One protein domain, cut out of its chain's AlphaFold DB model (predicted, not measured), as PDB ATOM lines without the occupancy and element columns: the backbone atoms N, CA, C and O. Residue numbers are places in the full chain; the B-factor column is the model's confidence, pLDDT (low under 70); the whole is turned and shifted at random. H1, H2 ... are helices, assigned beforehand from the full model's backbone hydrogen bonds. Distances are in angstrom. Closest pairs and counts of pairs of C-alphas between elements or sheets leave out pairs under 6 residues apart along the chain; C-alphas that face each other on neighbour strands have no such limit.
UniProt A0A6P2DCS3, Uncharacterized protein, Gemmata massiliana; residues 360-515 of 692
ATOM      1  N   PRO A 360     238.272 162.557 202.702       87.12
ATOM      2  CA  PRO A 360     239.401 161.976 201.992       87.12
ATOM      3  C   PRO A 360     239.609 162.605 200.616       87.12
ATOM      4  O   PRO A 360     238.677 162.694 199.814       87.12
ATOM      5  N   ASP A 361     240.854 162.963 200.313       86.06
ATOM      6  CA  ASP A 361     241.271 163.435 198.990       86.06
ATOM      7  C   ASP A 361     241.490 162.237 198.048       86.06
ATOM      8  O   ASP A 361     242.618 161.828 197.768       86.06
ATOM      9  N   HIS A 362     240.390 161.594 197.633       90.56
ATOM     10  CA  HIS A 362     240.417 160.431 196.741       90.56
ATOM     11  C   HIS A 362     239.227 160.419 195.754       90.56
ATOM     12  O   HIS A 362     238.084 160.594 196.190       90.56
ATOM     13  N   PRO A 363     239.438 160.121 194.453       90.31
ATOM     14  CA  PRO A 363     238.385 160.055 193.431       90.31
ATOM     15  C   PRO A 363     237.188 159.170 193.803       90.31
ATOM     16  O   PRO A 363     236.043 159.615 193.742       90.31
ATOM     17  N   ILE A 364     237.453 157.958 194.306       92.88
ATOM     18  CA  ILE A 364     236.400 157.043 194.780       92.88
ATOM     19  C   ILE A 364     235.505 157.712 195.843       92.88
ATOM     20  O   ILE A 364     234.284 157.589 195.750       92.88
ATOM     21  N   TRP A 365     236.069 158.444 196.817       94.56
ATOM     22  CA  TRP A 365     235.276 159.179 197.815       94.56
ATOM     23  C   TRP A 365     234.510 160.342 197.178       94.56
ATOM     24  O   TRP A 365     233.313 160.498 197.423       94.56
ATOM     25  N   ALA A 366     235.174 161.125 196.323       93.75
ATOM     26  CA  ALA A 366     234.568 162.259 195.634       93.75
ATOM     27  C   ALA A 366     233.341 161.846 194.812       93.75
ATOM     28  O   ALA A 366     232.327 162.539 194.836       93.75
ATOM     29  N   ARG A 367     233.383 160.690 194.139       94.69
ATOM     30  CA  ARG A 367     232.210 160.133 193.463       94.69
ATOM     31  C   ARG A 367     231.208 159.562 194.462       94.69
ATOM     32  O   ARG A 367     230.019 159.862 194.361       94.69
ATOM     33  N   PHE A 368     231.661 158.763 195.427       96.19
ATOM     34  CA  PHE A 368     230.783 158.110 196.397       96.19
ATOM     35  C   PHE A 368     229.900 159.119 197.132       96.19
ATOM     36  O   PHE A 368     228.689 158.911 197.223       96.19
ATOM     37  N   LYS A 369     230.463 160.263 197.542       95.38
ATOM     38  CA  LYS A 369     229.717 161.301 198.258       95.38
ATOM     39  C   LYS A 369     228.602 161.950 197.437       95.38
ATOM     40  O   LYS A 369     227.602 162.372 198.009       95.38
ATOM     41  N   THR A 370     228.716 161.975 196.105       95.94
ATOM     42  CA  THR A 370     227.635 162.478 195.227       95.94
ATOM     43  C   THR A 370     226.416 161.561 195.198       95.94
ATOM     44  O   THR A 370     225.309 162.016 194.928       95.94
ATOM     45  N   ILE A 371     226.613 160.274 195.491       96.62
ATOM     46  CA  ILE A 371     225.568 159.251 195.456       96.62
ATOM     47  C   ILE A 371     225.024 158.992 196.858       96.62
ATOM     48  O   ILE A 371     223.819 159.007 197.088       96.62
ATOM     49  N   ALA A 372     225.926 158.730 197.797       96.31
ATOM     50  CA  ALA A 372     225.602 158.267 199.132       96.31
ATOM     51  C   ALA A 372     225.603 159.391 200.174       96.31
ATOM     52  O   ALA A 372     225.200 159.125 201.302       96.31
ATOM     53  N   GLY A 373     226.003 160.621 199.835       95.25
ATOM     54  CA  GLY A 373     226.149 161.745 200.769       95.25
ATOM     55  C   GLY A 373     227.504 161.773 201.490       95.25
ATOM     56  O   GLY A 373     228.373 160.948 201.235       95.25
ATOM     57  N   ALA A 374     227.679 162.728 202.408       95.12
ATOM     58  CA  ALA A 374     228.897 162.885 203.223       95.12
ATOM     59  C   ALA A 374     228.641 162.750 204.740       95.12
ATOM     60  O   ALA A 374     229.545 162.936 205.554       95.12
ATOM     61  N   ASP A 375     227.405 162.426 205.131       94.62
ATOM     62  CA  ASP A 375     227.017 162.264 206.533       94.62
ATOM     63  C   ASP A 375     227.664 161.026 207.188       94.62
ATOM     64  O   ASP A 375     228.340 160.211 206.550       94.62
ATOM     65  N   ARG A 376     227.451 160.865 208.499       94.50
ATOM     66  CA  ARG A 376     227.983 159.730 209.272       94.50
ATOM     67  C   ARG A 376     227.561 158.372 208.698       94.50
ATOM     68  O   ARG A 376     228.351 157.432 208.748       94.50
ATOM     69  N   ALA A 377     226.352 158.262 208.145       94.81
ATOM     70  CA  ALA A 377     225.881 157.026 207.524       94.81
ATOM     71  C   ALA A 377     226.651 156.722 206.233       94.81
ATOM     72  O   ALA A 377     227.049 155.580 206.006       94.81
ATOM     73  N   ALA A 378     226.913 157.744 205.415       96.00
ATOM     74  CA  ALA A 378     227.707 157.616 204.200       96.00
ATOM     75  C   ALA A 378     229.146 157.210 204.512       96.00
ATOM     76  O   ALA A 378     229.674 156.293 203.889       96.00
ATOM     77  N   ARG A 379     229.756 157.827 205.527       95.50
ATOM     78  CA  ARG A 379     231.097 157.453 205.988       95.50
ATOM     79  C   ARG A 379     231.157 156.024 206.521       95.50
ATOM     80  O   ARG A 379     232.080 155.296 206.169       95.50
ATOM     81  N   ALA A 380     230.170 155.604 207.314       94.12
ATOM     82  CA  ALA A 380     230.078 154.228 207.805       94.12
ATOM     83  C   ALA A 380     229.954 153.217 206.653       94.12
ATOM     84  O   ALA A 380     230.664 152.214 206.637       94.12
ATOM     85  N   LEU A 381     229.105 153.509 205.660       95.50
ATOM     86  CA  LEU A 381     228.983 152.675 204.467       95.50
ATOM     87  C   LEU A 381     230.293 152.637 203.671       95.50
ATOM     88  O   LEU A 381     230.716 151.572 203.234       95.50
ATOM     89  N   PHE A 382     230.948 153.783 203.491       96.00
ATOM     90  CA  PHE A 382     232.204 153.853 202.757       96.00
ATOM     91  C   PHE A 382     233.298 153.020 203.422       96.00
ATOM     92  O   PHE A 382     233.915 152.215 202.731       96.00
ATOM     93  N   ALA A 383     233.478 153.156 204.745       94.31
ATOM     94  CA  ALA A 383     234.403 152.336 205.532       94.31
ATOM     95  C   ALA A 383     234.172 150.841 205.286       94.31
ATOM     96  O   ALA A 383     235.123 150.117 204.997       94.31
ATOM     97  N   GLU A 384     232.915 150.396 205.346       93.50
ATOM     98  CA  GLU A 384     232.557 149.000 205.099       93.50
ATOM     99  C   GLU A 384     232.943 148.564 203.678       93.50
ATOM    100  O   GLU A 384     233.596 147.535 203.498       93.50
ATOM    101  N   LEU A 385     232.601 149.351 202.654       94.00
ATOM    102  CA  LEU A 385     232.911 148.995 201.267       94.00
ATOM    103  C   LEU A 385     234.415 148.889 201.019       94.00
ATOM    104  O   LEU A 385     234.845 147.980 200.313       94.00
ATOM    105  N   ILE A 386     235.213 149.777 201.610       93.88
ATOM    106  CA  ILE A 386     236.657 149.780 201.391       93.88
ATOM    107  C   ILE A 386     237.378 148.745 202.275       93.88
ATOM    108  O   ILE A 386     238.483 148.331 201.935       93.88
ATOM    109  N   ALA A 387     236.794 148.285 203.386       91.88
ATOM    110  CA  ALA A 387     237.445 147.346 204.311       91.88
ATOM    111  C   ALA A 387     237.913 146.039 203.641       91.88
ATOM    112  O   ALA A 387     238.946 145.491 204.023       91.88
ATOM    113  N   ASP A 388     237.190 145.570 202.621       93.94
ATOM    114  CA  ASP A 388     237.551 144.381 201.853       93.94
ATOM    115  C   ASP A 388     238.384 144.738 200.600       93.94
ATOM    116  O   ASP A 388     237.970 145.601 199.812       93.94
ATOM    117  N   PRO A 389     239.538 144.078 200.359       92.44
ATOM    118  CA  PRO A 389     240.393 144.366 199.206       92.44
ATOM    119  C   PRO A 389     239.709 144.183 197.847       92.44
ATOM    120  O   PRO A 389     239.984 144.945 196.921       92.44
ATOM    121  N   HIS A 390     238.821 143.195 197.705       92.69
ATOM    122  CA  HIS A 390     238.145 142.930 196.438       92.69
ATOM    123  C   HIS A 390     237.101 144.008 196.137       92.69
ATOM    124  O   HIS A 390     237.116 144.580 195.045       92.69
ATOM    125  N   ARG A 391     236.259 144.363 197.117       94.38
ATOM    126  CA  ARG A 391     235.293 145.468 196.971       94.38
ATOM    127  C   ARG A 391     235.989 146.785 196.638       94.38
ATOM    128  O   ARG A 391     235.570 147.505 195.734       94.38
ATOM    129  N   ARG A 392     237.090 147.076 197.331       93.19
ATOM    130  CA  ARG A 392     237.893 148.277 197.097       93.19
ATOM    131  C   ARG A 392     238.485 148.313 195.685       93.19
ATOM    132  O   ARG A 392     238.432 149.358 195.041       93.19
ATOM    133  N   GLN A 393     238.993 147.183 195.193       92.00
ATOM    134  CA  GLN A 393     239.514 147.075 193.830       92.00
ATOM    135  C   GLN A 393     238.422 147.333 192.781       92.00
ATOM    136  O   GLN A 393     238.660 148.076 191.834       92.00
ATOM    137  N   LEU A 394     237.208 146.802 192.977       94.75
ATOM    138  CA  LEU A 394     236.071 147.065 192.083       94.75
ATOM    139  C   LEU A 394     235.723 148.559 192.005       94.75
ATOM    140  O   LEU A 394     235.441 149.078 190.924       94.75
ATOM    141  N   LEU A 395     235.745 149.252 193.147       94.19
ATOM    142  CA  LEU A 395     235.507 150.694 193.205       94.19
ATOM    143  C   LEU A 395     236.579 151.481 192.442       94.19
ATOM    144  O   LEU A 395     236.233 152.398 191.695       94.19
ATOM    145  N   ASP A 396     237.854 151.115 192.613       91.12
ATOM    146  CA  ASP A 396     238.968 151.757 191.910       91.12
ATOM    147  C   ASP A 396     238.921 151.496 190.401       91.12
ATOM    148  O   ASP A 396     239.077 152.425 189.612       91.12
ATOM    149  N   ASP A 397     238.626 150.262 189.986       92.00
ATOM    150  CA  ASP A 397     238.522 149.891 188.575       92.00
ATOM    151  C   ASP A 397     237.405 150.651 187.855       92.00
ATOM    152  O   ASP A 397     237.606 151.141 186.740       92.00
ATOM    153  N   ALA A 398     236.246 150.795 188.502       92.12
ATOM    154  CA  ALA A 398     235.117 151.539 187.951       92.12
ATOM    155  C   ALA A 398     235.392 153.043 187.840       92.12
ATOM    156  O   ALA A 398     234.968 153.680 186.876       92.12
ATOM    157  N   ASP A 399     236.098 153.612 188.818       89.06
ATOM    158  CA  ASP A 399     236.481 155.024 188.813       89.06
ATOM    159  C   ASP A 399     237.596 155.307 187.790       89.06
ATOM    160  O   ASP A 399     237.580 156.323 187.094       89.06
ATOM    161  N   ARG A 400     238.531 154.363 187.628       87.00
ATOM    162  CA  ARG A 400     239.623 154.436 186.651       87.00
ATOM    163  C   ARG A 400     239.120 154.432 185.206       87.00
ATOM    164  O   ARG A 400     239.698 155.153 184.381       87.00
ATOM    165  N   ASP A 401     238.090 153.636 184.910       88.00
ATOM    166  CA  ASP A 401     237.429 153.540 183.602       88.00
ATOM    167  C   ASP A 401     235.886 153.585 183.726       88.00
ATOM    168  O   ASP A 401     235.209 152.551 183.667       88.00
ATOM    169  N   PRO A 402     235.292 154.793 183.819       86.50
ATOM    170  CA  PRO A 402     233.839 154.949 183.903       86.50
ATOM    171  C   PRO A 402     233.088 154.439 182.665       86.50
ATOM    172  O   PRO A 402     231.905 154.104 182.751       86.50
ATOM    173  N   VAL A 403     233.752 154.369 181.504       86.62
ATOM    174  CA  VAL A 403     233.157 153.832 180.270       86.62
ATOM    175  C   VAL A 403     233.053 152.306 180.364       86.62
ATOM    176  O   VAL A 403     232.029 151.727 179.996       86.62
ATOM    177  N   GLY A 404     234.085 151.658 180.909       89.25
ATOM    178  CA  GLY A 404     234.128 150.225 181.199       89.25
ATOM    179  C   GLY A 404     233.280 149.779 182.396       89.25
ATOM    180  O   GLY A 404     232.930 148.597 182.469       89.25
ATOM    181  N   ALA A 405     232.877 150.696 183.283       90.69
ATOM    182  CA  ALA A 405     232.114 150.389 184.500       90.69
ATOM    183  C   ALA A 405     230.824 149.584 184.243       90.69
ATOM    184  O   ALA A 405     230.460 148.735 185.053       90.69
ATOM    185  N   GLY A 406     230.160 149.775 183.094       91.81
ATOM    186  CA  GLY A 406     228.993 148.968 182.713       91.81
ATOM    187  C   GLY A 406     229.320 147.480 182.526       91.81
ATOM    188  O   GLY A 406     228.582 146.621 183.005       91.81
ATOM    189  N   LYS A 407     230.457 147.154 181.891       92.75
ATOM    190  CA  LYS A 407     230.907 145.759 181.719       92.75
ATOM    191  C   LYS A 407     231.285 145.129 183.054       92.75
ATOM    192  O   LYS A 407     230.944 143.972 183.289       92.75
ATOM    193  N   LEU A 408     231.961 145.895 183.913       94.44
ATOM    194  CA  LEU A 408     232.312 145.462 185.263       94.44
ATOM    195  C   LEU A 408     231.050 145.151 186.076       94.44
ATOM    196  O   LEU A 408     230.915 144.052 186.602       94.44
ATOM    197  N   TYR A 409     230.084 146.072 186.081       95.12
ATOM    198  CA  TYR A 409     228.785 145.869 186.718       95.12
ATOM    199  C   TYR A 409     228.085 144.601 186.212       95.12
ATOM    200  O   TYR A 409     227.680 143.763 187.012       95.12
ATOM    201  N   ALA A 410     227.988 144.410 184.893       92.94
ATOM    202  CA  ALA A 410     227.322 143.239 184.327       92.94
ATOM    203  C   ALA A 410     227.998 141.911 184.713       92.94
ATOM    204  O   ALA A 410     227.312 140.920 184.983       92.94
ATOM    205  N   ALA A 411     229.334 141.889 184.771       93.25
ATOM    206  CA  ALA A 411     230.089 140.727 185.229       93.25
ATOM    207  C   ALA A 411     229.777 140.396 186.698       93.25
ATOM    208  O   ALA A 411     229.487 139.237 187.012       93.25
ATOM    209  N   GLU A 412     229.752 141.408 187.565       93.88
ATOM    210  CA  GLU A 412     229.443 141.238 188.986       93.88
ATOM    211  C   GLU A 412     227.986 140.824 189.233       93.88
ATOM    212  O   GLU A 412     227.727 139.925 190.035       93.88
ATOM    213  N   VAL A 413     227.022 141.371 188.482       92.38
ATOM    214  CA  VAL A 413     225.618 140.923 188.545       92.38
ATOM    215  C   VAL A 413     225.493 139.451 188.142       92.38
ATOM    216  O   VAL A 413     224.814 138.680 188.827       92.38
ATOM    217  N   LYS A 414     226.184 139.013 187.076       90.31
ATOM    218  CA  LYS A 414     226.199 137.595 186.668       90.31
ATOM    219  C   LYS A 414     226.841 136.716 187.749       90.31
ATOM    220  O   LYS A 414     226.316 135.641 188.050       90.31
ATOM    221  N   ALA A 415     227.940 137.163 188.359       89.56
ATOM    222  CA  ALA A 415     228.602 136.448 189.448       89.56
ATOM    223  C   ALA A 415     227.696 136.317 190.685       89.56
ATOM    224  O   ALA A 415     227.580 135.224 191.253       89.56
ATOM    225  N   TYR A 416     227.006 137.397 191.057       86.81
ATOM    226  CA  TYR A 416     226.044 137.412 192.153       86.81
ATOM    227  C   TYR A 416     224.846 136.495 191.875       86.81
ATOM    228  O   TYR A 416     224.470 135.689 192.724       86.81
ATOM    229  N   TYR A 417     224.301 136.510 190.657       84.94
ATOM    230  CA  TYR A 417     223.236 135.587 190.266       84.94
ATOM    231  C   TYR A 417     223.657 134.117 190.426       84.94
ATOM    232  O   TYR A 417     222.936 133.326 191.036       84.94
ATOM    233  N   VAL A 418     224.846 133.742 189.933       85.44
ATOM    234  CA  VAL A 418     225.381 132.376 190.092       85.44
ATOM    235  C   VAL A 418     225.521 132.009 191.568       85.44
ATOM    236  O   VAL A 418     225.246 130.871 191.957       85.44
ATOM    237  N   TYR A 419     225.936 132.962 192.397       85.25
ATOM    238  CA  TYR A 419     226.005 132.784 193.838       85.25
ATOM    239  C   TYR A 419     224.620 132.514 194.458       85.25
ATOM    240  O   TYR A 419     224.464 131.513 195.163       85.25
ATOM    241  N   VAL A 420     223.602 133.313 194.126       80.88
ATOM    242  CA  VAL A 420     222.218 133.122 194.598       80.88
ATOM    243  C   VAL A 420     221.656 131.761 194.172       80.88
ATOM    244  O   VAL A 420     221.011 131.081 194.970       80.88
ATOM    245  N   GLN A 421     221.949 131.303 192.950       81.25
ATOM    246  CA  GLN A 421     221.535 129.967 192.499       81.25
ATOM    247  C   GLN A 421     222.167 128.849 193.343       81.25
ATOM    248  O   GLN A 421     221.482 127.902 193.729       81.25
ATOM    249  N   LYS A 422     223.454 128.972 193.694       83.62
ATOM    250  CA  LYS A 422     224.135 128.010 194.579       83.62
ATOM    251  C   LYS A 422     223.573 128.027 195.998       83.62
ATOM    252  O   LYS A 422     223.431 126.965 196.601       83.62
ATOM    253  N   LEU A 423     223.263 129.210 196.536       80.88
ATOM    254  CA  LEU A 423     222.594 129.332 197.832       80.88
ATOM    255  C   LEU A 423     221.269 128.572 197.830       80.88
ATOM    256  O   LEU A 423     221.004 127.787 198.738       80.88
ATOM    257  N   TRP A 424     220.460 128.778 196.790       74.25
ATOM    258  CA  TRP A 424     219.161 128.132 196.668       74.25
ATOM    259  C   TRP A 424     219.282 126.607 196.564       74.25
ATOM    260  O   TRP A 424     218.558 125.893 197.254       74.25
ATOM    261  N   GLN A 425     220.251 126.099 195.796       77.50
ATOM    262  CA  GLN A 425     220.545 124.662 195.724       77.50
ATOM    263  C   GLN A 425     220.885 124.065 197.096       77.50
ATOM    264  O   GLN A 425     220.285 123.070 197.493       77.50
ATOM    265  N   LYS A 426     221.770 124.706 197.865       78.38
ATOM    266  CA  LYS A 426     222.108 124.256 199.226       78.38
ATOM    267  C   LYS A 426     220.916 124.317 200.181       78.38
ATOM    268  O   LYS A 426     220.768 123.464 201.055       78.38
ATOM    269  N   GLN A 427     220.045 125.310 200.019       75.56
ATOM    270  CA  GLN A 427     218.822 125.398 200.812       75.56
ATOM    271  C   GLN A 427     217.864 124.241 200.493       75.56
ATOM    272  O   GLN A 427     217.290 123.654 201.409       75.56
ATOM    273  N   LEU A 428     217.734 123.866 199.216       73.94
ATOM    274  CA  LEU A 428     216.970 122.687 198.797       73.94
ATOM    275  C   LEU A 428     217.572 121.384 199.337       73.94
ATOM    276  O   LEU A 428     216.836 120.510 199.790       73.94
ATOM    277  N   GLU A 429     218.900 121.255 199.340       76.50
ATOM    278  CA  GLU A 429     219.585 120.108 199.948       76.50
ATOM    279  C   GLU A 429     219.248 119.977 201.435       76.50
ATOM    280  O   GLU A 429     218.980 118.871 201.895       76.50
ATOM    281  N   ARG A 430     219.175 121.091 202.177       75.81
ATOM    282  CA  ARG A 430     218.772 121.090 203.594       75.81
ATOM    283  C   ARG A 430     217.319 120.692 203.819       75.81
ATOM    284  O   ARG A 430     217.031 120.045 204.821       75.81
ATOM    285  N   LEU A 431     216.416 121.055 202.908       73.88
ATOM    286  CA  LEU A 431     215.020 120.610 202.979       73.88
ATOM    287  C   LEU A 431     214.913 119.084 202.845       73.88
ATOM    288  O   LEU A 431     214.094 118.470 203.521       73.88
ATOM    289  N   ASN A 432     215.778 118.473 202.031       72.81
ATOM    290  CA  ASN A 432     215.822 117.021 201.841       72.81
ATOM    291  C   ASN A 432     216.707 116.297 202.874       72.81
ATOM    292  O   ASN A 432     216.499 115.121 203.158       72.81
ATOM    293  N   ASN A 433     217.697 116.988 203.440       80.56
ATOM    294  CA  ASN A 433     218.610 116.486 204.459       80.56
ATOM    295  C   ASN A 433     218.856 117.569 205.527       80.56
ATOM    296  O   ASN A 433     219.789 118.367 205.391       80.56
ATOM    297  N   PRO A 434     218.094 117.563 206.634       82.75
ATOM    298  CA  PRO A 434     218.216 118.570 207.692       82.75
ATOM    299  C   PRO A 434     219.606 118.661 208.347       82.75
ATOM    300  O   PRO A 434     219.907 119.659 208.998       82.75
ATOM    301  N   LYS A 435     220.463 117.640 208.178       85.00
ATOM    302  CA  LYS A 435     221.846 117.625 208.685       85.00
ATOM    303  C   LYS A 435     222.855 118.293 207.742       85.00
ATOM    304  O   LYS A 435     224.009 118.458 208.132       85.00
ATOM    305  N   ALA A 436     222.466 118.659 206.519       77.19
ATOM    306  CA  ALA A 436     223.356 119.343 205.583       77.19
ATOM    307  C   ALA A 436     223.784 120.720 206.141       77.19
ATOM    308  O   ALA A 436     222.969 121.411 206.759       77.19
ATOM    309  N   PRO A 437     225.047 121.148 205.950       76.25
ATOM    310  CA  PRO A 437     225.556 122.405 206.499       76.25
ATOM    311  C   PRO A 437     224.794 123.616 205.951       76.25
ATOM    312  O   PRO A 437     224.270 123.588 204.838       76.25
ATOM    313  N   ALA A 438     224.700 124.682 206.750       73.44
ATOM    314  CA  ALA A 438     224.014 125.901 206.326       73.44
ATOM    315  C   ALA A 438     224.775 126.525 205.151       73.44
ATOM    316  O   ALA A 438     226.013 126.518 205.158       73.44
ATOM    317  N   PRO A 439     224.081 127.039 204.123       75.12
ATOM    318  CA  PRO A 439     224.763 127.779 203.082       75.12
ATOM    319  C   PRO A 439     225.457 129.000 203.690       75.12
ATOM    320  O   PRO A 439     224.867 129.730 204.480       75.12
ATOM    321  N   GLN A 440     226.719 129.214 203.323       77.38
ATOM    322  CA  GLN A 440     227.447 130.407 203.736       77.38
ATOM    323  C   GLN A 440     226.925 131.613 202.950       77.38
ATOM    324  O   GLN A 440     227.055 131.674 201.720       77.38
ATOM    325  N   GLU A 441     226.315 132.552 203.668       77.12
ATOM    326  CA  GLU A 441     225.847 133.811 203.101       77.12
ATOM    327  C   GLU A 441     227.026 134.771 202.855       77.12
ATOM    328  O   GLU A 441     228.009 134.775 203.600       77.12
ATOM    329  N   ARG A 442     226.965 135.537 201.764       80.94
ATOM    330  CA  ARG A 442     227.919 136.593 201.441       80.94
ATOM    331  C   ARG A 442     227.596 137.794 202.325       80.94
ATOM    332  O   ARG A 442     226.424 138.022 202.625       80.94
ATOM    333  N   PRO A 443     228.603 138.582 202.724       86.81
ATOM    334  CA  PRO A 443     228.357 139.870 203.355       86.81
ATOM    335  C   PRO A 443     227.442 140.742 202.483       86.81
ATOM    336  O   PRO A 443     227.655 140.844 201.277       86.81
ATOM    337  N   TRP A 444     226.473 141.438 203.085       87.56
ATOM    338  CA  TRP A 444     225.586 142.374 202.366       87.56
ATOM    339  C   TRP A 444     226.364 143.472 201.625       87.56
ATOM    340  O   TRP A 444     225.923 143.979 200.597       87.56
ATOM    341  N   ALA A 445     227.547 143.829 202.126       89.69
ATOM    342  CA  ALA A 445     228.419 144.813 201.503       89.69
ATOM    343  C   ALA A 445     228.970 144.353 200.136       89.69
ATOM    344  O   ALA A 445     229.259 145.198 199.286       89.69
ATOM    345  N   ASP A 446     229.032 143.041 199.876       89.12
ATOM    346  CA  ASP A 446     229.362 142.504 198.550       89.12
ATOM    347  C   ASP A 446     228.216 142.733 197.560       89.12
ATOM    348  O   ASP A 446     228.457 142.931 196.378       89.12
ATOM    349  N   GLU A 447     226.964 142.749 198.014       88.56
ATOM    350  CA  GLU A 447     225.816 143.096 197.164       88.56
ATOM    351  C   GLU A 447     225.779 144.605 196.903       88.56
ATOM    352  O   GLU A 447     225.518 145.063 195.787       88.56
ATOM    353  N   LEU A 448     226.114 145.396 197.926       91.50
ATOM    354  CA  LEU A 448     226.132 146.849 197.817       91.50
ATOM    355  C   LEU A 448     227.196 147.395 196.894       91.50
ATOM    356  O   LEU A 448     226.926 148.389 196.221       91.50
ATOM    357  N   VAL A 449     228.389 146.798 196.859       94.00
ATOM    358  CA  VAL A 449     229.397 147.251 195.898       94.00
ATOM    359  C   VAL A 449     228.869 147.061 194.473       94.00
ATOM    360  O   VAL A 449     229.005 147.969 193.658       94.00
ATOM    361  N   VAL A 450     228.142 145.968 194.196       93.94
ATOM    362  CA  VAL A 450     227.502 145.736 192.891       93.94
ATOM    363  C   VAL A 450     226.418 146.776 192.612       93.94
ATOM    364  O   VAL A 450     226.417 147.382 191.541       93.94
ATOM    365  N   LEU A 451     225.537 147.067 193.575       92.81
ATOM    366  CA  LEU A 451     224.544 148.139 193.424       92.81
ATOM    367  C   LEU A 451     225.196 149.505 193.182       92.81
ATOM    368  O   LEU A 451     224.747 150.255 192.314       92.81
ATOM    369  N   TYR A 452     226.285 149.816 193.888       95.44
ATOM    370  CA  TYR A 452     227.031 151.054 193.693       95.44
ATOM    371  C   TYR A 452     227.640 151.142 192.286       95.44
ATOM    372  O   TYR A 452     227.527 152.187 191.639       95.44
ATOM    373  N   LEU A 453     228.216 150.055 191.761       95.62
ATOM    374  CA  LEU A 453     228.676 149.983 190.365       95.62
ATOM    375  C   LEU A 453     227.531 150.232 189.368       95.62
ATOM    376  O   LEU A 453     227.721 150.866 188.330       95.62
ATOM    377  N   GLY A 454     226.310 149.824 189.710       94.75
ATOM    378  CA  GLY A 454     225.121 150.106 188.909       94.75
ATOM    379  C   GLY A 454     224.625 151.562 188.977       94.75
ATOM    380  O   GLY A 454     223.617 151.886 188.353       94.75
ATOM    381  N   THR A 455     225.309 152.458 189.697       95.62
ATOM    382  CA  THR A 455     225.020 153.910 189.683       95.62
ATOM    383  C   THR A 455     225.752 154.651 188.562       95.62
ATOM    384  O   THR A 455     225.545 155.847 188.367       95.62
ATOM    385  N   TYR A 456     226.637 153.978 187.820       94.44
ATOM    386  CA  TYR A 456     227.248 154.542 186.616       94.44
ATOM    387  C   TYR A 456     226.234 154.527 185.472       94.44
ATOM    388  O   TYR A 456     225.581 153.513 185.239       94.44
ATOM    389  N   SER A 457     226.125 155.618 184.712       92.19
ATOM    390  CA  SER A 457     225.148 155.723 183.613       92.19
ATOM    391  C   SER A 457     225.263 154.595 182.573       92.19
ATOM    392  O   SER A 457     224.261 154.111 182.057       92.19
ATOM    393  N   GLN A 458     226.482 154.108 182.341       92.25
ATOM    394  CA  GLN A 458     226.826 153.027 181.417       92.25
ATOM    395  C   GLN A 458     226.265 151.667 181.857       92.25
ATOM    396  O   GLN A 458     226.159 150.755 181.042       92.25
ATOM    397  N   SER A 459     225.898 151.522 183.133       91.44
ATOM    398  CA  SER A 459     225.311 150.294 183.674       91.44
ATOM    399  C   SER A 459     223.842 150.100 183.291       91.44
ATOM    400  O   SER A 459     223.374 148.967 183.306       91.44
ATOM    401  N   ALA A 460     223.131 151.175 182.914       86.38
ATOM    402  CA  ALA A 460     221.674 151.200 182.757       86.38
ATOM    403  C   ALA A 460     221.110 150.078 181.872       86.38
ATOM    404  O   ALA A 460     220.024 149.581 182.134       86.38
ATOM    405  N   ARG A 461     221.868 149.677 180.844       84.12
ATOM    406  CA  ARG A 461     221.514 148.609 179.894       84.12
ATOM    407  C   ARG A 461     222.608 147.555 179.752       84.12
ATOM    408  O   ARG A 461     222.659 146.835 178.759       84.12
ATOM    409  N   ALA A 462     223.540 147.514 180.703       87.12
ATOM    410  CA  ALA A 462     224.676 146.605 180.630       87.12
ATOM    411  C   ALA A 462     224.287 145.153 180.940       87.12
ATOM    412  O   ALA A 462     224.985 144.228 180.530       87.12
ATOM    413  N   VAL A 463     223.172 144.957 181.645       84.94
ATOM    414  CA  VAL A 463     222.615 143.648 181.975       84.94
ATOM    415  C   VAL A 463     221.362 143.435 181.135       84.94
ATOM    416  O   VAL A 463     220.416 144.214 181.219       84.94
ATOM    417  N   SER A 464     221.362 142.392 180.306       65.44
ATOM    418  CA  SER A 464     220.135 141.864 179.710       65.44
ATOM    419  C   SER A 464     219.439 140.946 180.717       65.44
ATOM    420  O   SER A 464     220.109 140.306 181.528       65.44
ATOM    421  N   ASP A 465     218.113 140.841 180.632       69.38
ATOM    422  CA  ASP A 465     217.254 140.030 181.507       69.38
ATOM    423  C   ASP A 465     216.995 140.632 182.903       69.38
ATOM    424  O   ASP A 465     217.401 141.739 183.244       69.38
ATOM    425  N   ASN A 466     216.280 139.885 183.745       72.62
ATOM    426  CA  ASN A 466     215.846 140.302 185.079       72.62
ATOM    427  C   ASN A 466     216.847 139.951 186.199       72.62
ATOM    428  O   ASN A 466     216.452 139.863 187.365       72.62
ATOM    429  N   LEU A 467     218.127 139.725 185.870       83.19
ATOM    430  CA  LEU A 467     219.144 139.280 186.840       83.19
ATOM    431  C   LEU A 467     219.323 140.276 187.990       83.19
ATOM    432  O   LEU A 467     219.515 139.885 189.141       83.19
ATOM    433  N   GLU A 468     219.183 141.561 187.682       87.31
ATOM    434  CA  GLU A 468     219.246 142.664 188.637       87.31
ATOM    435  C   GLU A 468     218.192 142.579 189.751       87.31
ATOM    436  O   GLU A 468     218.419 143.086 190.846       87.31
ATOM    437  N   ASN A 469     217.075 141.877 189.524       80.62
ATOM    438  CA  ASN A 469     216.018 141.688 190.524       80.62
ATOM    439  C   ASN A 469     216.485 140.872 191.750       80.62
ATOM    440  O   ASN A 469     215.773 140.761 192.746       80.62
ATOM    441  N   GLN A 470     217.672 140.260 191.688       77.75
ATOM    442  CA  GLN A 470     218.256 139.560 192.831       77.75
ATOM    443  C   GLN A 470     218.998 140.503 193.797       77.75
ATOM    444  O   GLN A 470     219.149 140.135 194.957       77.75
ATOM    445  N   LEU A 471     219.426 141.697 193.359       81.38
ATOM    446  CA  LEU A 471     220.409 142.549 194.057       81.38
ATOM    447  C   LEU A 471     219.912 143.233 195.342       81.38
ATOM    448  O   LEU A 471     220.679 143.922 196.001       81.38
ATOM    449  N   PHE A 472     218.633 143.103 195.680       75.38
ATOM    450  CA  PHE A 472     218.013 143.824 196.800       75.38
ATOM    451  C   PHE A 472     217.026 142.943 197.572       75.38
ATOM    452  O   PHE A 472     216.070 143.421 198.182       75.38
ATOM    453  N   ARG A 473     217.230 141.621 197.524       67.12
ATOM    454  CA  ARG A 473     216.319 140.662 198.159       67.12
ATOM    455  C   ARG A 473     216.522 140.540 199.669       67.12
ATOM    456  O   ARG A 473     215.551 140.210 200.344       67.12
ATOM    457  N   LYS A 474     217.744 140.737 200.189       66.81
ATOM    458  CA  LYS A 474     218.082 140.473 201.601       66.81
ATOM    459  C   LYS A 474     219.245 141.331 202.118       66.81
ATOM    460  O   LYS A 474     220.400 140.931 202.076       66.81
ATOM    461  N   TRP A 475     218.921 142.483 202.689       75.88
ATOM    462  CA  TRP A 475     219.897 143.421 203.264       75.88
ATOM    463  C   TRP A 475     219.363 144.165 204.492       75.88
ATOM    464  O   TRP A 475     219.748 145.297 204.777       75.88
ATOM    465  N   ASP A 476     218.475 143.518 205.249       76.56
ATOM    466  CA  ASP A 476     217.794 144.129 206.397       76.56
ATOM    467  C   ASP A 476     218.796 144.644 207.447       76.56
ATOM    468  O   ASP A 476     218.615 145.722 208.013       76.56
ATOM    469  N   ALA A 477     219.916 143.936 207.638       76.12
ATOM    470  CA  ALA A 477     221.008 144.368 208.514       76.12
ATOM    471  C   ALA A 477     221.669 145.677 208.044       76.12
ATOM    472  O   ALA A 477     222.000 146.536 208.860       76.12
ATOM    473  N   ALA A 478     221.827 145.861 206.729       83.31
ATOM    474  CA  ALA A 478     222.390 147.081 206.157       83.31
ATOM    475  C   ALA A 478     221.428 148.266 206.323       83.31
ATOM    476  O   ALA A 478     221.849 149.367 206.671       83.31
ATOM    477  N   LEU A 479     220.129 148.026 206.113       85.44
ATOM    478  CA  LEU A 479     219.075 149.041 206.194       85.44
ATOM    479  C   LEU A 479     218.780 149.509 207.626       85.44
ATOM    480  O   LEU A 479     218.437 150.677 207.821       85.44
ATOM    481  N   THR A 480     218.901 148.609 208.603       83.75
ATOM    482  CA  THR A 480     218.656 148.887 210.031       83.75
ATOM    483  C   THR A 480     219.901 149.380 210.774       83.75
ATOM    484  O   THR A 480     219.779 149.984 211.838       83.75
ATOM    485  N   GLY A 481     221.094 149.154 210.215       86.50
ATOM    486  CA  GLY A 481     222.361 149.621 210.768       86.50
ATOM    487  C   GLY A 481     222.625 151.119 210.572       86.50
ATOM    488  O   GLY A 481     221.880 151.843 209.908       86.50
ATOM    489  N   SER A 482     223.755 151.589 211.107       87.69
ATOM    490  CA  SER A 482     224.194 152.994 211.012       87.69
ATOM    491  C   SER A 482     224.422 153.482 209.574       87.69
ATOM    492  O   SER A 482     224.324 154.678 209.315       87.69
ATOM    493  N   ALA A 483     224.692 152.567 208.639       91.69
ATOM    494  CA  ALA A 483     224.848 152.841 207.212       91.69
ATOM    495  C   ALA A 483     223.509 152.977 206.456       91.69
ATOM    496  O   ALA A 483     223.502 153.438 205.313       91.69
ATOM    497  N   GLY A 484     222.378 152.611 207.070       93.00
ATOM    498  CA  GLY A 484     221.075 152.462 206.412       93.00
ATOM    499  C   GLY A 484     220.645 153.628 205.515       93.00
ATOM    500  O   GLY A 484     220.315 153.386 204.352       93.00
ATOM    501  N   PRO A 485     220.698 154.895 205.975       94.19
ATOM    502  CA  PRO A 485     220.371 156.046 205.128       94.19
ATOM    503  C   PRO A 485     221.214 156.126 203.849       94.19
ATOM    504  O   PRO A 485     220.693 156.394 202.767       94.19
ATOM    505  N   ALA A 486     222.513 155.837 203.938       95.69
ATOM    506  CA  ALA A 486     223.397 155.844 202.780       95.69
ATOM    507  C   ALA A 486     223.106 154.680 201.825       95.69
ATOM    508  O   ALA A 486     223.105 154.878 200.611       95.69
ATOM    509  N   VAL A 487     222.781 153.500 202.362       95.12
ATOM    510  CA  VAL A 487     222.367 152.332 201.567       95.12
ATOM    511  C   VAL A 487     221.128 152.650 200.730       95.12
ATOM    512  O   VAL A 487     221.116 152.406 199.523       95.12
ATOM    513  N   ARG A 488     220.113 153.278 201.337       94.50
ATOM    514  CA  ARG A 488     218.880 153.675 200.638       94.50
ATOM    515  C   ARG A 488     219.127 154.728 199.557       94.50
ATOM    516  O   ARG A 488     218.508 154.663 198.492       94.50
ATOM    517  N   ARG A 489     220.068 155.657 199.771       96.19
ATOM    518  CA  ARG A 489     220.493 156.618 198.736       96.19
ATOM    519  C   ARG A 489     221.191 155.932 197.560       96.19
ATOM    520  O   ARG A 489     220.827 156.199 196.416       96.19
ATOM    521  N   VAL A 490     222.111 154.999 197.823       96.25
ATOM    522  CA  VAL A 490     222.765 154.196 196.771       96.25
ATOM    523  C   VAL A 490     221.731 153.407 195.970       96.25
ATOM    524  O   VAL A 490     221.749 153.459 194.741       96.25
ATOM    525  N   PHE A 491     220.787 152.746 196.647       94.88
ATOM    526  CA  PHE A 491     219.696 152.034 195.982       94.88
ATOM    527  C   PHE A 491     218.861 152.954 195.092       94.88
ATOM    528  O   PHE A 491     218.588 152.628 193.942       94.88
ATOM    529  N   THR A 492     218.474 154.118 195.612       94.56
ATOM    530  CA  THR A 492     217.649 155.083 194.879       94.56
ATOM    531  C   THR A 492     218.369 155.583 193.625       94.56
ATOM    532  O   THR A 492     217.763 155.664 192.557       94.56
ATOM    533  N   ALA A 493     219.670 155.873 193.728       95.69
ATOM    534  CA  ALA A 493     220.491 156.285 192.593       95.69
ATOM    535  C   ALA A 493     220.637 155.173 191.544       95.69
ATOM    536  O   ALA A 493     220.552 155.438 190.346       95.69
ATOM    537  N   TRP A 494     220.812 153.927 191.988       95.25
ATOM    538  CA  TRP A 494     220.831 152.751 191.123       95.25
ATOM    539  C   TRP A 494     219.489 152.570 190.397       95.25
ATOM    540  O   TRP A 494     219.441 152.455 189.171       95.25
ATOM    541  N   PHE A 495     218.385 152.631 191.143       93.19
ATOM    542  CA  PHE A 495     217.030 152.423 190.640       93.19
ATOM    543  C   PHE A 495     216.615 153.489 189.615       93.19
ATOM    544  O   PHE A 495     215.931 153.184 188.634       93.19
ATOM    545  N   ALA A 496     217.074 154.732 189.792       92.31
ATOM    546  CA  ALA A 496     216.803 155.843 188.880       92.31
ATOM    547  C   ALA A 496     217.283 155.597 187.437       92.31
ATOM    548  O   ALA A 496     216.774 156.225 186.511       92.31
ATOM    549  N   LEU A 497     218.243 154.687 187.242       92.06
ATOM    550  CA  LEU A 497     218.820 154.358 185.940       92.06
ATOM    551  C   LEU A 497     218.167 153.137 185.270       92.06
ATOM    552  O   LEU A 497     218.623 152.729 184.205       92.06
ATOM    553  N   ARG A 498     217.155 152.509 185.883       90.25
ATOM    554  CA  ARG A 498     216.559 151.260 185.378       90.25
ATOM    555  C   ARG A 498     215.364 151.504 184.459       90.25
ATOM    556  O   ARG A 498     214.456 152.286 184.776       90.25
ATOM    557  N   ASP A 499     215.363 150.786 183.337       82.62
ATOM    558  CA  ASP A 499     214.299 150.781 182.326       82.62
ATOM    559  C   ASP A 499     213.641 149.400 182.115       82.62
ATOM    560  O   ASP A 499     212.569 149.333 181.519       82.62
ATOM    561  N   HIS A 500     214.201 148.315 182.666       83.44
ATOM    562  CA  HIS A 500     213.616 146.975 182.567       83.44
ATOM    563  C   HIS A 500     212.389 146.799 183.484       83.44
ATOM    564  O   HIS A 500     212.487 146.931 184.703       83.44
ATOM    565  N   GLU A 501     211.253 146.387 182.914       78.50
ATOM    566  CA  GLU A 501     209.941 146.273 183.581       78.50
ATOM    567  C   GLU A 501     209.978 145.487 184.906       78.50
ATOM    568  O   GLU A 501     209.648 146.026 185.960       78.50
ATOM    569  N   LEU A 502     210.468 144.241 184.893       77.81
ATOM    570  CA  LEU A 502     210.532 143.407 186.108       77.81
ATOM    571  C   LEU A 502     211.464 143.962 187.199       77.81
ATOM    572  O   LEU A 502     211.233 143.730 188.385       77.81
ATOM    573  N   VAL A 503     212.521 144.681 186.812       85.62
ATOM    574  CA  VAL A 503     213.461 145.304 187.757       85.62
ATOM    575  C   VAL A 503     212.818 146.537 188.384       85.62
ATOM    576  O   VAL A 503     212.971 146.776 189.580       85.62
ATOM    577  N   ILE A 504     212.046 147.286 187.593       84.44
ATOM    578  CA  ILE A 504     211.250 148.420 188.061       84.44
ATOM    579  C   ILE A 504     210.211 147.962 189.088       84.44
ATOM    580  O   ILE A 504     210.152 148.531 190.178       84.44
ATOM    581  N   GLU A 505     209.432 146.927 188.762       78.81
ATOM    582  CA  GLU A 505     208.415 146.373 189.663       78.81
ATOM    583  C   GLU A 505     209.044 145.904 190.983       78.81
ATOM    584  O   GLU A 505     208.587 146.286 192.066       78.81
ATOM    585  N   GLY A 506     210.124 145.117 190.900       81.19
ATOM    586  CA  GLY A 506     210.862 144.648 192.071       81.19
ATOM    587  C   GLY A 506     211.422 145.796 192.912       81.19
ATOM    588  O   GLY A 506     211.283 145.788 194.136       81.19
ATOM    589  N   GLY A 507     212.000 146.813 192.270       87.19
ATOM    590  CA  GLY A 507     212.599 147.946 192.966       87.19
ATOM    591  C   GLY A 507     211.581 148.858 193.655       87.19
ATOM    592  O   GLY A 507     211.814 149.273 194.788       87.19
ATOM    593  N   LEU A 508     210.417 149.114 193.043       85.44
ATOM    594  CA  LEU A 508     209.331 149.857 193.702       85.44
ATOM    595  C   LEU A 508     208.752 149.084 194.893       85.44
ATOM    596  O   LEU A 508     208.469 149.686 195.932       85.44
ATOM    597  N   ASN A 509     208.636 147.757 194.778       79.62
ATOM    598  CA  ASN A 509     208.247 146.904 195.902       79.62
ATOM    599  C   ASN A 509     209.266 146.986 197.046       79.62
ATOM    600  O   ASN A 509     208.867 147.117 198.203       79.62
ATOM    601  N   ALA A 510     210.566 146.965 196.737       84.38
ATOM    602  CA  ALA A 510     211.622 147.123 197.734       84.38
ATOM    603  C   ALA A 510     211.551 148.491 198.431       84.38
ATOM    604  O   ALA A 510     211.558 148.542 199.656       84.38
ATOM    605  N   ILE A 511     211.378 149.586 197.679       88.00
ATOM    606  CA  ILE A 511     211.229 150.946 198.236       88.00
ATOM    607  C   ILE A 511     210.075 151.011 199.235       88.00
ATOM    608  O   ILE A 511     210.238 151.552 200.330       88.00
ATOM    609  N   GLY A 512     208.913 150.466 198.860       82.00
ATOM    610  CA  GLY A 512     207.742 150.423 199.728       82.00
ATOM    611  C   GLY A 512     207.991 149.585 200.982       82.00
ATOM    612  O   GLY A 512     207.811 150.089 202.091       82.00
ATOM    613  N   ARG A 513     208.423 148.331 200.804       81.25
ATOM    614  CA  ARG A 513     208.683 147.365 201.885       81.25
ATOM    615  C   ARG A 513     209.694 147.897 202.901       81.25
ATOM    616  O   ARG A 513     209.446 147.830 204.099       81.25
ATOM    617  N   ASP A 514     210.792 148.471 202.415       82.75
ATOM    618  CA  ASP A 514     211.920 148.935 203.232       82.75
ATOM    619  C   ASP A 514     211.799 150.403 203.663       82.75
ATOM    620  O   ASP A 514     212.736 150.972 204.227       82.75
ATOM    621  N   ARG A 515     210.651 151.038 203.389       85.69
ATOM    622  CA  ARG A 515     210.337 152.420 203.785       85.69
ATOM    623  C   ARG A 515     211.377 153.452 203.339       85.69
ATOM    624  O   ARG A 515     211.749 154.345 204.100       85.69
TER     625      ARG A 515
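AT A GLANCE: This is residues 360 to 515 of the 692 residues of an uncharacterized protein of Gemmata massiliana (UniProt A0A6P2DCS3). Helices H2, H3 and H8 pack round the short helix H5, with H1 on their outside; the long helix H4 packs on H3 and H5 with its first part and reaches away with its far part as an arm along the longest axis. H6 sits between H4 and H9. The printed part has 156 residues, with nine named helices, H1 to H9 in chain order, and no named strand: all helix. It is compact, with a radius of gyration of the C-alphas of 15.8 A, yet elongated, spanning 52 by 31 by 31 A.

IN THESE COORDINATES: H4, residues 405 to 432, measures 41.0 A, from C-alpha 405 at (232.114, 150.389, 184.500) to C-alpha 432 at (215.822, 117.021, 201.841). Before it come H1, residues 363 to 372, H2, residues 376 to 387, and H3, residues 389 to 400. After it come H5, residues 444 to 453, H6, residues 467 to 470, H7, residues 476 to 480, H8, residues 484 to 495, and H9, residues 501 to 513, 18.4 A long.

HOW THE PARTS SIT: H3, H4 and H5 form an up-and-down bundle, each running against the one before. In the hairpin of H4 and H5, residues 405 to 416 of H4 touch H5 at a shallow tilt of 29 degrees, closest at the C-alphas of Tyr 409 and Leu 453, 5.5 A. H5 is the hub, touching H2, H3, H4, H7 and H8. H1 touches H8, about perpendicular at 88 degrees, closest at the C-alphas of Ala 372 and Ala 486, 4.9 A. H6 touches residues 502 to 507 of H9, closest at the C-alphas of Asn 469 and Val 503, 5.2 A. Every O i to N i+4 pair is within hydrogen-bond range in H2, H3, H4, H7, H8 and H9, against 4 of 6 in H1 and 5 of 6 in H5; H6 is too short for one.

THE WHOLE: The C-alphas farthest apart, of Asp 361 and Asn 432, are 53.0 A apart. The printed part has no cut; the links H4 to H5 and H5 to H6 are long. Residues 464 to 465 and 473 to 474 have pLDDT under 70.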